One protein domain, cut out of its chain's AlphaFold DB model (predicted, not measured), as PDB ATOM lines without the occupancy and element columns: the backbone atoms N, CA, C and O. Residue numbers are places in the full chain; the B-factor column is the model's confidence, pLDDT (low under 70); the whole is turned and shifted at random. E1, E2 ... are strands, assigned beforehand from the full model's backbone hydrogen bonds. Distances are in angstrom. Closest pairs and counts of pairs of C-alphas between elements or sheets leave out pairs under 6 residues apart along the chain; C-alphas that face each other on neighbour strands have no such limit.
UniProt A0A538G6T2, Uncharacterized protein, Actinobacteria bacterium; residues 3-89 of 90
ATOM      1  N   GLY A   3     196.520 198.931 169.860       73.56
ATOM      2  CA  GLY A   3     195.938 199.007 171.213       73.56
ATOM      3  C   GLY A   3     195.046 200.231 171.497       73.56
ATOM      4  O   GLY A   3     194.445 200.304 172.558       73.56
ATOM      5  N   ALA A   4     194.955 201.187 170.567       81.56
ATOM      6  CA  ALA A   4     194.022 202.316 170.627       81.56
ATOM      7  C   ALA A   4     192.821 202.136 169.671       81.56
ATOM      8  O   ALA A   4     192.080 203.085 169.443       81.56
ATOM      9  N   GLY A   5     192.651 200.944 169.083       83.19
ATOM     10  CA  GLY A   5     191.568 200.623 168.148       83.19
ATOM     11  C   GLY A   5     191.833 201.010 166.691       83.19
ATOM     12  O   GLY A   5     190.917 200.954 165.877       83.19
ATOM     13  N   VAL A   6     193.058 201.414 166.333       88.31
ATOM     14  CA  VAL A   6     193.406 201.704 164.931       88.31
ATOM     15  C   VAL A   6     193.668 200.401 164.187       88.31
ATOM     16  O   VAL A   6     194.565 199.651 164.564       88.31
ATOM     17  N   GLU A   7     192.943 200.194 163.091       89.88
ATOM     18  CA  GLU A   7     193.009 198.976 162.269       89.88
ATOM     19  C   GLU A   7     193.612 199.238 160.875       89.88
ATOM     20  O   GLU A   7     194.124 198.323 160.236       89.88
ATOM     21  N   LEU A   8     193.639 200.501 160.424       93.62
ATOM     22  CA  LEU A   8     194.210 200.917 159.139       93.62
ATOM     23  C   LEU A   8     195.023 202.209 159.279       93.62
ATOM     24  O   LEU A   8     194.546 203.206 159.820       93.62
ATOM     25  N   VAL A   9     196.228 202.211 158.713       94.56
ATOM     26  CA  VAL A   9     197.047 203.409 158.499       94.56
ATOM     27  C   VAL A   9     197.273 203.592 157.003       94.56
ATOM     28  O   VAL A   9     197.808 202.708 156.332       94.56
ATOM     29  N   VAL A  10     196.895 204.766 156.491       95.69
ATOM     30  CA  VAL A  10     197.061 205.138 155.080       95.69
ATOM     31  C   VAL A  10     198.140 206.208 154.948       95.69
ATOM     32  O   VAL A  10     198.083 207.244 155.607       95.69
ATOM     33  N   ALA A  11     199.117 205.966 154.077       93.25
ATOM     34  CA  ALA A  11     200.219 206.881 153.797       93.25
ATOM     35  C   ALA A  11     200.371 207.140 152.292       93.25
ATOM     36  O   ALA A  11     200.084 206.288 151.460       93.25
ATOM     37  N   GLY A  12     200.844 208.332 151.929       87.31
ATOM     38  CA  GLY A  12     201.151 208.707 150.544       87.31
ATOM     39  C   GLY A  12     202.653 208.858 150.299       87.31
ATOM     40  O   GLY A  12     203.462 208.087 150.803       87.31
ATOM     41  N   HIS A  13     203.031 209.892 149.542       88.19
ATOM     42  CA  HIS A  13     204.410 210.357 149.303       88.19
ATOM     43  C   HIS A  13     205.290 209.505 148.368       88.19
ATOM     44  O   HIS A  13     206.000 210.062 147.521       88.19
ATOM     45  N   VAL A  14     205.219 208.177 148.465       85.38
ATOM     46  CA  VAL A  14     206.038 207.262 147.645       85.38
ATOM     47  C   VAL A  14     205.466 207.009 146.250       85.38
ATOM     48  O   VAL A  14     206.209 206.590 145.372       85.38
ATOM     49  N   HIS A  15     204.181 207.321 146.031       85.62
ATOM     50  CA  HIS A  15     203.438 207.146 144.769       85.62
ATOM     51  C   HIS A  15     203.300 205.682 144.316       85.62
ATOM     52  O   HIS A  15     202.857 205.418 143.200       85.62
ATOM     53  N   GLN A  16     203.628 204.731 145.189       85.44
ATOM     54  CA  GLN A  16     203.583 203.299 144.932       85.44
ATOM     55  C   GLN A  16     202.610 202.635 145.906       85.44
ATOM     56  O   GLN A  16     202.654 202.891 147.113       85.44
ATOM     57  N   ALA A  17     201.737 201.781 145.370       89.75
ATOM     58  CA  ALA A  17     200.815 201.000 146.175       89.75
ATOM     59  C   ALA A  17     201.566 199.879 146.904       89.75
ATOM     60  O   ALA A  17     202.306 199.113 146.287       89.75
ATOM     61  N   GLY A  18     201.362 199.780 148.210       91.88
ATOM     62  CA  GLY A  18     201.948 198.750 149.057       91.88
ATOM     63  C   GLY A  18     200.992 198.460 150.195       91.88
ATOM     64  O   GLY A  18     200.520 199.389 150.845       91.88
ATOM     65  N   ILE A  19     200.663 197.190 150.405       95.25
ATOM     66  CA  ILE A  19     199.726 196.765 151.445       95.25
ATOM     67  C   ILE A  19     200.404 195.678 152.268       95.25
ATOM     68  O   ILE A  19     200.852 194.675 151.710       95.25
ATOM     69  N   ALA A  20     200.471 195.881 153.578       93.12
ATOM     70  CA  ALA A  20     201.023 194.917 154.516       93.12
ATOM     71  C   ALA A  20     200.139 194.819 155.758       93.12
ATOM     72  O   ALA A  20     199.677 195.830 156.285       93.12
ATOM     73  N   GLU A  21     199.946 193.598 156.238       91.31
ATOM     74  CA  GLU A  21     199.356 193.342 157.543       91.31
ATOM     75  C   GLU A  21     200.477 193.197 158.571       91.31
ATOM     76  O   GLU A  21     201.433 192.444 158.372       91.31
ATOM     77  N   ARG A  22     200.375 193.947 159.665       86.62
ATOM     78  CA  ARG A  22     201.275 193.848 160.807       86.62
ATOM     79  C   ARG A  22     200.582 193.057 161.907       86.62
ATOM     80  O   ARG A  22     199.589 193.518 162.469       86.62
ATOM     81  N   HIS A  23     201.190 191.932 162.255       79.12
ATOM     82  CA  HIS A  23     200.846 191.121 163.420       79.12
ATOM     83  C   HIS A  23     201.784 191.457 164.582       79.12
ATOM     84  O   HIS A  23     202.973 191.721 164.370       79.12
ATOM     85  N   GLU A  24     201.260 191.493 165.806       71.56
ATOM     86  CA  GLU A  24     202.102 191.569 167.007       71.56
ATOM     87  C   GLU A  24     202.733 190.187 167.251       71.56
ATOM     88  O   GLU A  24     202.068 189.168 167.106       71.56
ATOM     89  N   PHE A  25     204.035 190.147 167.555       63.97
ATOM     90  CA  PHE A  25     204.807 188.904 167.724       63.97
ATOM     91  C   PHE A  25     205.132 188.607 169.201       63.97
ATOM     92  O   PHE A  25     205.953 187.745 169.501       63.97
ATOM     93  N   GLU A  26     204.533 189.334 170.149       56.22
ATOM     94  CA  GLU A  26     204.647 188.960 171.563       56.22
ATOM     95  C   GLU A  26     203.902 187.643 171.820       56.22
ATOM     96  O   GLU A  26     202.917 187.336 171.147       56.22
ATOM     97  N   VAL A  27     204.390 186.850 172.778       56.00
ATOM     98  CA  VAL A  27     203.675 185.669 173.282       56.00
ATOM     99  C   VAL A  27     202.432 186.190 173.995       56.00
ATOM    100  O   VAL A  27     202.496 186.596 175.152       56.00
ATOM    101  N   LEU A  28     201.333 186.290 173.258       56.97
ATOM    102  CA  LEU A  28     200.062 186.795 173.751       56.97
ATOM    103  C   LEU A  28     199.158 185.610 174.098       56.97
ATOM    104  O   LEU A  28     199.054 184.662 173.320       56.97
ATOM    105  N   ASP A  29     198.484 185.696 175.244       58.12
ATOM    106  CA  ASP A  29     197.482 184.711 175.672       58.12
ATOM    107  C   ASP A  29     196.232 184.718 174.765       58.12
ATOM    108  O   ASP A  29     195.489 183.739 174.726       58.12
ATOM    109  N   GLU A  30     196.022 185.794 173.989       59.75
ATOM    110  CA  GLU A  30     194.930 185.947 173.019       59.75
ATOM    111  C   GLU A  30     195.405 186.646 171.725       59.75
ATOM    112  O   GLU A  30     196.275 187.525 171.783       59.75
ATOM    113  N   PRO A  31     194.830 186.324 170.546       61.62
ATOM    114  CA  PRO A  31     195.109 187.045 169.306       61.62
ATOM    115  C   PRO A  31     194.724 188.524 169.442       61.62
ATOM    116  O   PRO A  31     193.597 188.850 169.813       61.62
ATOM    117  N   ARG A  32     195.638 189.442 169.115       67.62
ATOM    118  CA  ARG A  32     195.308 190.871 168.993       67.62
ATOM    119  C   ARG A  32     194.939 191.236 167.563       67.62
ATOM    120  O   ARG A  32     195.481 190.675 166.615       67.62
ATOM    121  N   ARG A  33     194.075 192.252 167.435       69.88
ATOM    122  CA  ARG A  33     193.700 192.866 166.152       69.88
ATOM    123  C   ARG A  33     194.948 193.269 165.366       69.88
ATOM    124  O   ARG A  33     195.828 193.949 165.903       69.88
ATOM    125  N   SER A  34     195.006 192.860 164.103       79.06
ATOM    126  CA  SER A  34     196.089 193.222 163.196       79.06
ATOM    127  C   SER A  34     195.968 194.682 162.745       79.06
ATOM    128  O   SER A  34     194.903 195.301 162.804       79.06
ATOM    129  N   LEU A  35     197.093 195.268 162.332       89.88
ATOM    130  CA  LEU A  35     197.129 196.612 161.758       89.88
ATOM    131  C   LEU A  35     197.444 196.512 160.269       89.88
ATOM    132  O   LEU A  35     198.512 196.026 159.897       89.88
ATOM    133  N   VAL A  36     196.577 197.053 159.420       93.75
ATOM    134  CA  VAL A  36     196.849 197.169 157.987       93.75
ATOM    135  C   VAL A  36     197.576 198.481 157.703       93.75
ATOM    136  O   VAL A  36     197.133 199.567 158.075       93.75
ATOM    137  N   LEU A  37     198.713 198.384 157.023       94.69
ATOM    138  CA  LEU A  37     199.497 199.505 156.517       94.69
ATOM    139  C   LEU A  37     199.304 199.578 155.003       94.69
ATOM    140  O   LEU A  37     199.598 198.614 154.298       94.69
ATOM    141  N   ALA A  38     198.836 200.721 154.504       95.88
ATOM    142  CA  ALA A  38     198.627 200.942 153.079       95.88
ATOM    143  C   ALA A  38     199.347 202.209 152.599       95.88
ATOM    144  O   ALA A  38     199.046 203.310 153.060       95.88
ATOM    145  N   THR A  39     200.247 202.077 151.624       93.50
ATOM    146  CA  THR A  39     200.726 203.213 150.831       93.50
ATOM    147  C   THR A  39     199.860 203.380 149.585       93.50
ATOM    148  O   THR A  39     199.529 202.395 148.922       93.50
ATOM    149  N   VAL A  40     199.459 204.614 149.268       90.81
ATOM    150  CA  VAL A  40     198.617 204.904 148.099       90.81
ATOM    151  C   VAL A  40     199.451 205.184 146.841       90.81
ATOM    152  O   VAL A  40     200.504 205.833 146.924       90.81
ATOM    153  N   PRO A  41     198.986 204.727 145.665       88.56
ATOM    154  CA  PRO A  41     199.578 205.109 144.386       88.56
ATOM    155  C   PRO A  41     199.412 206.612 144.110       88.56
ATOM    156  O   PRO A  41     198.580 207.298 144.707       88.56
ATOM    157  N   GLY A  42     200.220 207.149 143.194       87.56
ATOM    158  CA  GLY A  42     200.089 208.540 142.760       87.56
ATOM    159  C   GLY A  42     198.963 208.719 141.737       87.56
ATOM    160  O   GLY A  42     199.072 208.210 140.630       87.56
ATOM    161  N   PHE A  43     197.926 209.498 142.054       85.12
ATOM    162  CA  PHE A  43     196.809 209.737 141.124       85.12
ATOM    163  C   PHE A  43     197.164 210.697 139.968       85.12
ATOM    164  O   PHE A  43     196.973 210.382 138.799       85.12
ATOM    165  N   GLY A  44     197.708 211.881 140.279       78.50
ATOM    166  CA  GLY A  44     197.926 212.946 139.283       78.50
ATOM    167  C   GLY A  44     199.356 213.079 138.747       78.50
ATOM    168  O   GLY A  44     199.581 213.788 137.772       78.50
ATOM    169  N   ARG A  45     200.349 212.455 139.397       71.38
ATOM    170  CA  ARG A  45     201.767 212.654 139.047       71.38
ATOM    171  C   ARG A  45     202.620 211.412 139.332       71.38
ATOM    172  O   ARG A  45     203.340 211.404 140.335       71.38
ATOM    173  N   PRO A  46     202.574 210.377 138.476       65.38
ATOM    174  CA  PRO A  46     203.557 209.294 138.514       65.38
ATOM    175  C   PRO A  46     204.978 209.879 138.481       65.38
ATOM    176  O   PRO A  46     205.224 210.879 137.798       65.38
ATOM    177  N   ARG A  47     205.916 209.341 139.266       68.00
ATOM    178  CA  ARG A  47     207.289 209.858 139.321       68.00
ATOM    179  C   ARG A  47     207.960 209.611 137.963       68.00
ATOM    180  O   ARG A  47     208.057 208.465 137.518       68.00
ATOM    181  N   PRO A  48     208.477 210.660 137.299       60.31
ATOM    182  CA  PRO A  48     209.149 210.500 136.018       60.31
ATOM    183  C   PRO A  48     210.303 209.495 136.115       60.31
ATOM    184  O   PRO A  48     211.091 209.545 137.058       60.31
ATOM    185  N   ARG A  49     210.449 208.643 135.090       62.56
ATOM    186  CA  ARG A  49     211.569 207.693 134.910       62.56
ATOM    187  C   ARG A  49     211.606 206.493 135.868       62.56
ATOM    188  O   ARG A  49     212.626 205.809 135.924       62.56
ATOM    189  N   ARG A  50     210.510 206.173 136.559       61.38
ATOM    190  CA  ARG A  50     210.329 204.862 137.205       61.38
ATOM    191  C   ARG A  50     209.446 203.978 136.323       61.38
ATOM    192  O   ARG A  50     208.325 204.347 135.991       61.38
ATOM    193  N   LYS A  51     209.972 202.830 135.876       54.59
ATOM    194  CA  LYS A  51     209.183 201.837 135.126       54.59
ATOM    195  C   LYS A  51     208.066 201.305 136.033       54.59
ATOM    196  O   LYS A  51     208.349 200.932 137.166       54.59
ATOM    197  N   GLY A  52     206.837 201.244 135.521       58.66
ATOM    198  CA  GLY A  52     205.703 200.619 136.216       58.66
ATOM    199  C   GLY A  52     204.883 201.531 137.135       58.66
ATOM    200  O   GLY A  52     204.005 201.028 137.827       58.66
ATOM    201  N   GLU A  53     205.117 202.847 137.147       65.31
ATOM    202  CA  GLU A  53     204.226 203.779 137.850       65.31
ATOM    203  C   GLU A  53     203.086 204.222 136.924       65.31
ATOM    204  O   GLU A  53     203.212 205.178 136.159       65.31
ATOM    205  N   ALA A  54     201.973 203.492 136.982       70.38
ATOM    206  CA  ALA A  54     200.695 203.958 136.465       70.38
ATOM    207  C   ALA A  54     200.042 204.910 137.476       70.38
ATOM    208  O   ALA A  54     200.291 204.828 138.683       70.38
ATOM    209  N   GLN A  55     199.181 205.804 136.987       88.19
ATOM    210  CA  GLN A  55     198.252 206.497 137.874       88.19
ATOM    211  C   GLN A  55     197.373 205.448 138.543       88.19
ATOM    212  O   GLN A  55     197.033 204.450 137.917       88.19
ATOM    213  N   GLY A  56     197.008 205.633 139.801       90.81
ATOM    214  CA  GLY A  56     196.191 204.636 140.474       90.81
ATOM    215  C   GLY A  56     195.462 205.182 141.675       90.81
ATOM    216  O   GLY A  56     195.712 206.306 142.118       90.81
ATOM    217  N   VAL A  57     194.583 204.345 142.213       93.44
ATOM    218  CA  VAL A  57     193.823 204.597 143.438       93.44
ATOM    219  C   VAL A  57     193.696 203.312 144.249       93.44
ATOM    220  O   VAL A  57     193.680 202.215 143.694       93.44
ATOM    221  N   ASN A  58     193.575 203.455 145.565       95.69
ATOM    222  CA  ASN A  58     193.089 202.385 146.429       95.69
ATOM    223  C   ASN A  58     191.649 202.705 146.832       95.69
ATOM    224  O   ASN A  58     191.360 203.832 147.234       95.69
ATOM    225  N   VAL A  59     190.775 201.709 146.761       97.19
ATOM    226  CA  VAL A  59     189.429 201.735 147.333       97.19
ATOM    227  C   VAL A  59     189.448 200.884 148.596       97.19
ATOM    228  O   VAL A  59     189.927 199.748 148.570       97.19
ATOM    229  N   TYR A  60     188.952 201.458 149.687       97.00
ATOM    230  CA  TYR A  60     188.874 200.820 150.995       97.00
ATOM    231  C   TYR A  60     187.409 200.531 151.301       97.00
ATOM    232  O   TYR A  60     186.603 201.457 151.338       97.00
ATOM    233  N   ASP A  61     187.091 199.259 151.504       97.38
ATOM    234  CA  ASP A  61     185.772 198.791 151.922       97.38
ATOM    235  C   ASP A  61     185.914 198.110 153.285       97.38
ATOM    236  O   ASP A  61     186.855 197.338 153.486       97.38
ATOM    237  N   ALA A  62     185.048 198.448 154.233       94.69
ATOM    238  CA  ALA A  62     185.148 197.966 155.601       94.69
ATOM    239  C   ALA A  62     183.763 197.727 156.205       94.69
ATOM    240  O   ALA A  62     182.928 198.630 156.246       94.69
ATOM    241  N   ASP A  63     183.582 196.532 156.754       93.69
ATOM    242  CA  ASP A  63     182.408 196.112 157.516       93.69
ATOM    243  C   ASP A  63     182.838 195.572 158.889       93.69
ATOM    244  O   ASP A  63     183.996 195.703 159.277       93.69
ATOM    245  N   GLU A  64     181.922 195.004 159.669       91.56
ATOM    246  CA  GLU A  64     182.234 194.485 161.009       91.56
ATOM    247  C   GLU A  64     183.227 193.311 161.011       91.56
ATOM    248  O   GLU A  64     183.873 193.058 162.028       91.56
ATOM    249  N   GLU A  65     183.360 192.585 159.902       91.19
ATOM    250  CA  GLU A  65     184.153 191.359 159.819       91.19
ATOM    251  C   GLU A  65     185.487 191.574 159.104       91.19
ATOM    252  O   GLU A  65     186.467 190.885 159.404       91.19
ATOM    253  N   SER A  66     185.541 192.516 158.164       93.88
ATOM    254  CA  SER A  66     186.639 192.609 157.217       93.88
ATOM    255  C   SER A  66     186.997 194.031 156.793       93.88
ATOM    256  O   SER A  66     186.187 194.958 156.797       93.88
ATOM    257  N   LEU A  67     188.262 194.183 156.403       95.19
ATOM    258  CA  LEU A  67     188.791 195.340 155.696       95.19
ATOM    259  C   LEU A  67     189.344 194.869 154.349       95.19
ATOM    260  O   LEU A  67     190.282 194.071 154.299       95.19
ATOM    261  N   THR A  68     188.799 195.384 153.252       97.31
ATOM    262  CA  THR A  68     189.256 195.102 151.892       97.31
ATOM    263  C   THR A  68     189.918 196.330 151.277       97.31
ATOM    264  O   THR A  68     189.348 197.417 151.241       97.31
ATOM    265  N   VAL A  69     191.117 196.140 150.726       97.69
ATOM    266  CA  VAL A  69     191.822 197.131 149.910       97.69
ATOM    267  C   VAL A  69     191.861 196.638 148.469       97.69
ATOM    268  O   VAL A  69     192.454 195.595 148.177       97.69
ATOM    269  N   THR A  70     191.244 197.394 147.564       98.19
ATOM    270  CA  THR A  70     191.294 197.142 146.118       98.19
ATOM    271  C   THR A  70     192.138 198.217 145.450       98.19
ATOM    272  O   THR A  70     191.852 199.403 145.584       98.19
ATOM    273  N   THR A  71     193.184 197.815 144.738       95.56
ATOM    274  CA  THR A  71     194.078 198.724 144.016       95.56
ATOM    275  C   THR A  71     193.714 198.727 142.543       95.56
ATOM    276  O   THR A  71     193.676 197.674 141.904       95.56
ATOM    277  N   PHE A  72     193.506 199.923 142.004       94.38
ATOM    278  CA  PHE A  72     193.278 200.168 140.588       94.38
ATOM    279  C   PHE A  72     194.445 200.948 139.992       94.38
ATOM    280  O   PHE A  72     195.020 201.822 140.648       94.38
ATOM    281  N   ALA A  73     194.761 200.647 138.739       91.75
ATOM    282  CA  ALA A  73     195.722 201.372 137.928       91.75
ATOM    283  C   ALA A  73     195.052 201.850 136.637       91.75
ATOM    284  O   ALA A  73     194.267 201.127 136.032       91.75
ATOM    285  N   TRP A  74     195.380 203.066 136.219       89.25
ATOM    286  CA  TRP A  74     194.996 203.624 134.935       89.25
ATOM    287  C   TRP A  74     195.802 202.960 133.821       89.25
ATOM    288  O   TRP A  74     197.036 203.018 133.832       89.25
ATOM    289  N   ASP A  75     195.119 202.359 132.854       87.75
ATOM    290  CA  ASP A  75     195.753 201.688 131.712       87.75
ATOM    291  C   ASP A  75     195.877 202.569 130.457       87.75
ATOM    292  O   ASP A  75     196.471 202.155 129.461       87.75
ATOM    293  N   GLY A  76     195.361 203.799 130.512       87.38
ATOM    294  CA  GLY A  76     195.252 204.702 129.366       87.38
ATOM    295  C   GLY A  76     193.809 205.044 129.004       87.38
ATOM    296  O   GLY A  76     193.593 206.085 128.385       87.38
ATOM    297  N   ASN A  77     192.844 204.220 129.418       91.38
ATOM    298  CA  ASN A  77     191.427 204.387 129.109       91.38
ATOM    299  C   ASN A  77     190.523 204.282 130.345       91.38
ATOM    300  O   ASN A  77     189.551 205.030 130.434       91.38
ATOM    301  N   ASP A  78     190.830 203.375 131.278       92.88
ATOM    302  CA  ASP A  78     190.030 203.172 132.489       92.88
ATOM    303  C   ASP A  78     190.893 202.808 133.714       92.88
ATOM    304  O   ASP A  78     192.092 202.523 133.616       92.88
ATOM    305  N   LEU A  79     190.274 202.840 134.895       92.31
ATOM    306  CA  LEU A  79     190.813 202.293 136.132       92.31
ATOM    307  C   LEU A  79     190.594 200.778 136.172       92.31
ATOM    308  O   LEU A  79     189.528 200.282 136.529       92.31
ATOM    309  N   THR A  80     191.657 200.034 135.891       94.94
ATOM    310  CA  THR A  80     191.650 198.572 135.906       94.94
ATOM    311  C   THR A  80     192.121 198.042 137.259       94.94
ATOM    312  O   THR A  80     193.128 198.494 137.810       94.94
ATOM    313  N   GLN A  81     191.401 197.067 137.823       96.50
ATOM    314  CA  GLN A  81     191.790 196.427 139.081       96.50
ATOM    315  C   GLN A  81     193.092 195.638 138.895       96.50
ATOM    316  O   GLN A  81     193.158 194.707 138.098       96.50
ATOM    317  N   VAL A  82     194.109 195.958 139.694       93.56
ATOM    318  CA  VAL A  82     195.422 195.288 139.676       93.56
ATOM    319  C   VAL A  82     195.733 194.543 140.972       93.56
ATOM    320  O   VAL A  82     196.687 193.771 141.036       93.56
ATOM    321  N   GLY A  83     194.927 194.741 142.016       94.69
ATOM    322  CA  GLY A  83     195.092 194.030 143.275       94.69
ATOM    323  C   GLY A  83     193.853 194.087 144.154       94.69
ATOM    324  O   GLY A  83     193.111 195.063 144.140       94.69
ATOM    325  N   ARG A  84     193.656 193.031 144.942       97.56
ATOM    326  CA  ARG A  84     192.671 192.970 146.023       97.56
ATOM    327  C   ARG A  84     193.282 192.220 147.202       97.56
ATOM    328  O   ARG A  84     193.937 191.188 147.013       97.56
ATOM    329  N   ARG A  85     193.122 192.764 148.405       96.62
ATOM    330  CA  ARG A  85     193.543 192.160 149.676       96.62
ATOM    331  C   ARG A  85     192.430 192.350 150.693       96.62
ATOM    332  O   ARG A  85     191.890 193.447 150.776       96.62
ATOM    333  N   THR A  86     192.116 191.305 151.445       96.19
ATOM    334  CA  THR A  86     191.082 191.322 152.482       96.19
ATOM    335  C   THR A  86     191.696 190.815 153.779       96.19
ATOM    336  O   THR A  86     192.418 189.819 153.762       96.19
ATOM    337  N   PHE A  87     191.427 191.523 154.871       92.81
ATOM    338  CA  PHE A  87     191.971 191.278 156.204       92.81
ATOM    339  C   PHE A  87     190.827 191.086 157.198       92.81
ATOM    340  O   PHE A  87     189.812 191.779 157.093       92.81
ATOM    341  N   SER A  88     190.996 190.160 158.145       89.50
ATOM    342  CA  SER A  88     190.051 189.973 159.252       89.50
ATOM    343  C   SER A  88     190.103 191.176 160.192       89.50
ATOM    344  O   SER A  88     191.188 191.663 160.505       89.50
ATOM    345  N   ARG A  89     188.942 191.640 160.664       84.38
ATOM    346  CA  ARG A  89     188.830 192.607 161.774       84.38
ATOM    347  C   ARG A  89     188.549 191.930 163.122       84.38
ATOM    348  O   ARG A  89     188.482 192.612 164.146       84.38
TER     349      ARG A  89
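AT A GLANCE: This is residues 3 to 89 of the 90 residues of an uncharacterized protein of Actinobacteria bacterium (UniProt A0A538G6T2). Two three-stranded sheets lie face to face as a sandwich, their strands nearly in line, and residues 25 to 30 stick out at one end of this 50 by 24 by 18 A rod. The sheet E4 E5 E6 is an antiparallel meander, each strand the neighbour of the one before; the sheet E1 E3 E2 is mixed. Six strands, E1 to E6 along the chain, hold 40 of 87 printed residues, under half; the class is all strand, the whole loose, radius of gyration of the C-alphas 15.1 A.

HOW THE PARTS SIT: Look first at E4, residues 56 to 62, E5, 66 to 74, and E6, 79 to 88: two hairpins, with N 59 and O 70, and N 69 and O 85, each 2.8 A apart. E6 bends by 60 degrees at residue 82. Next find E3, residues 35 to 39, parallel to E1, 8 to 11, with N 9 and O 36 2.9 A apart. E3 forms a hairpin with E2, 18 to 22, with N 37 and O 20 2.8 A apart. The closest C-alphas of E2 and E6, Glu 21 and Phe 87, are 7.8 A apart.

IN THESE COORDINATES: Find C-alpha 8 at (194.210, 200.917, 159.139), where E1 begins; E6 ends at C-alpha 88, (190.051, 189.973, 159.252). E5 and E6 each span 26.2 A from first to last C-alpha, E4 19.9 A.

THE WHOLE: The printed part has no cut. The links E2 to E3 and E3 to E4 are long; pLDDT is under 70 at residues 25 to 33 and 46 to 53.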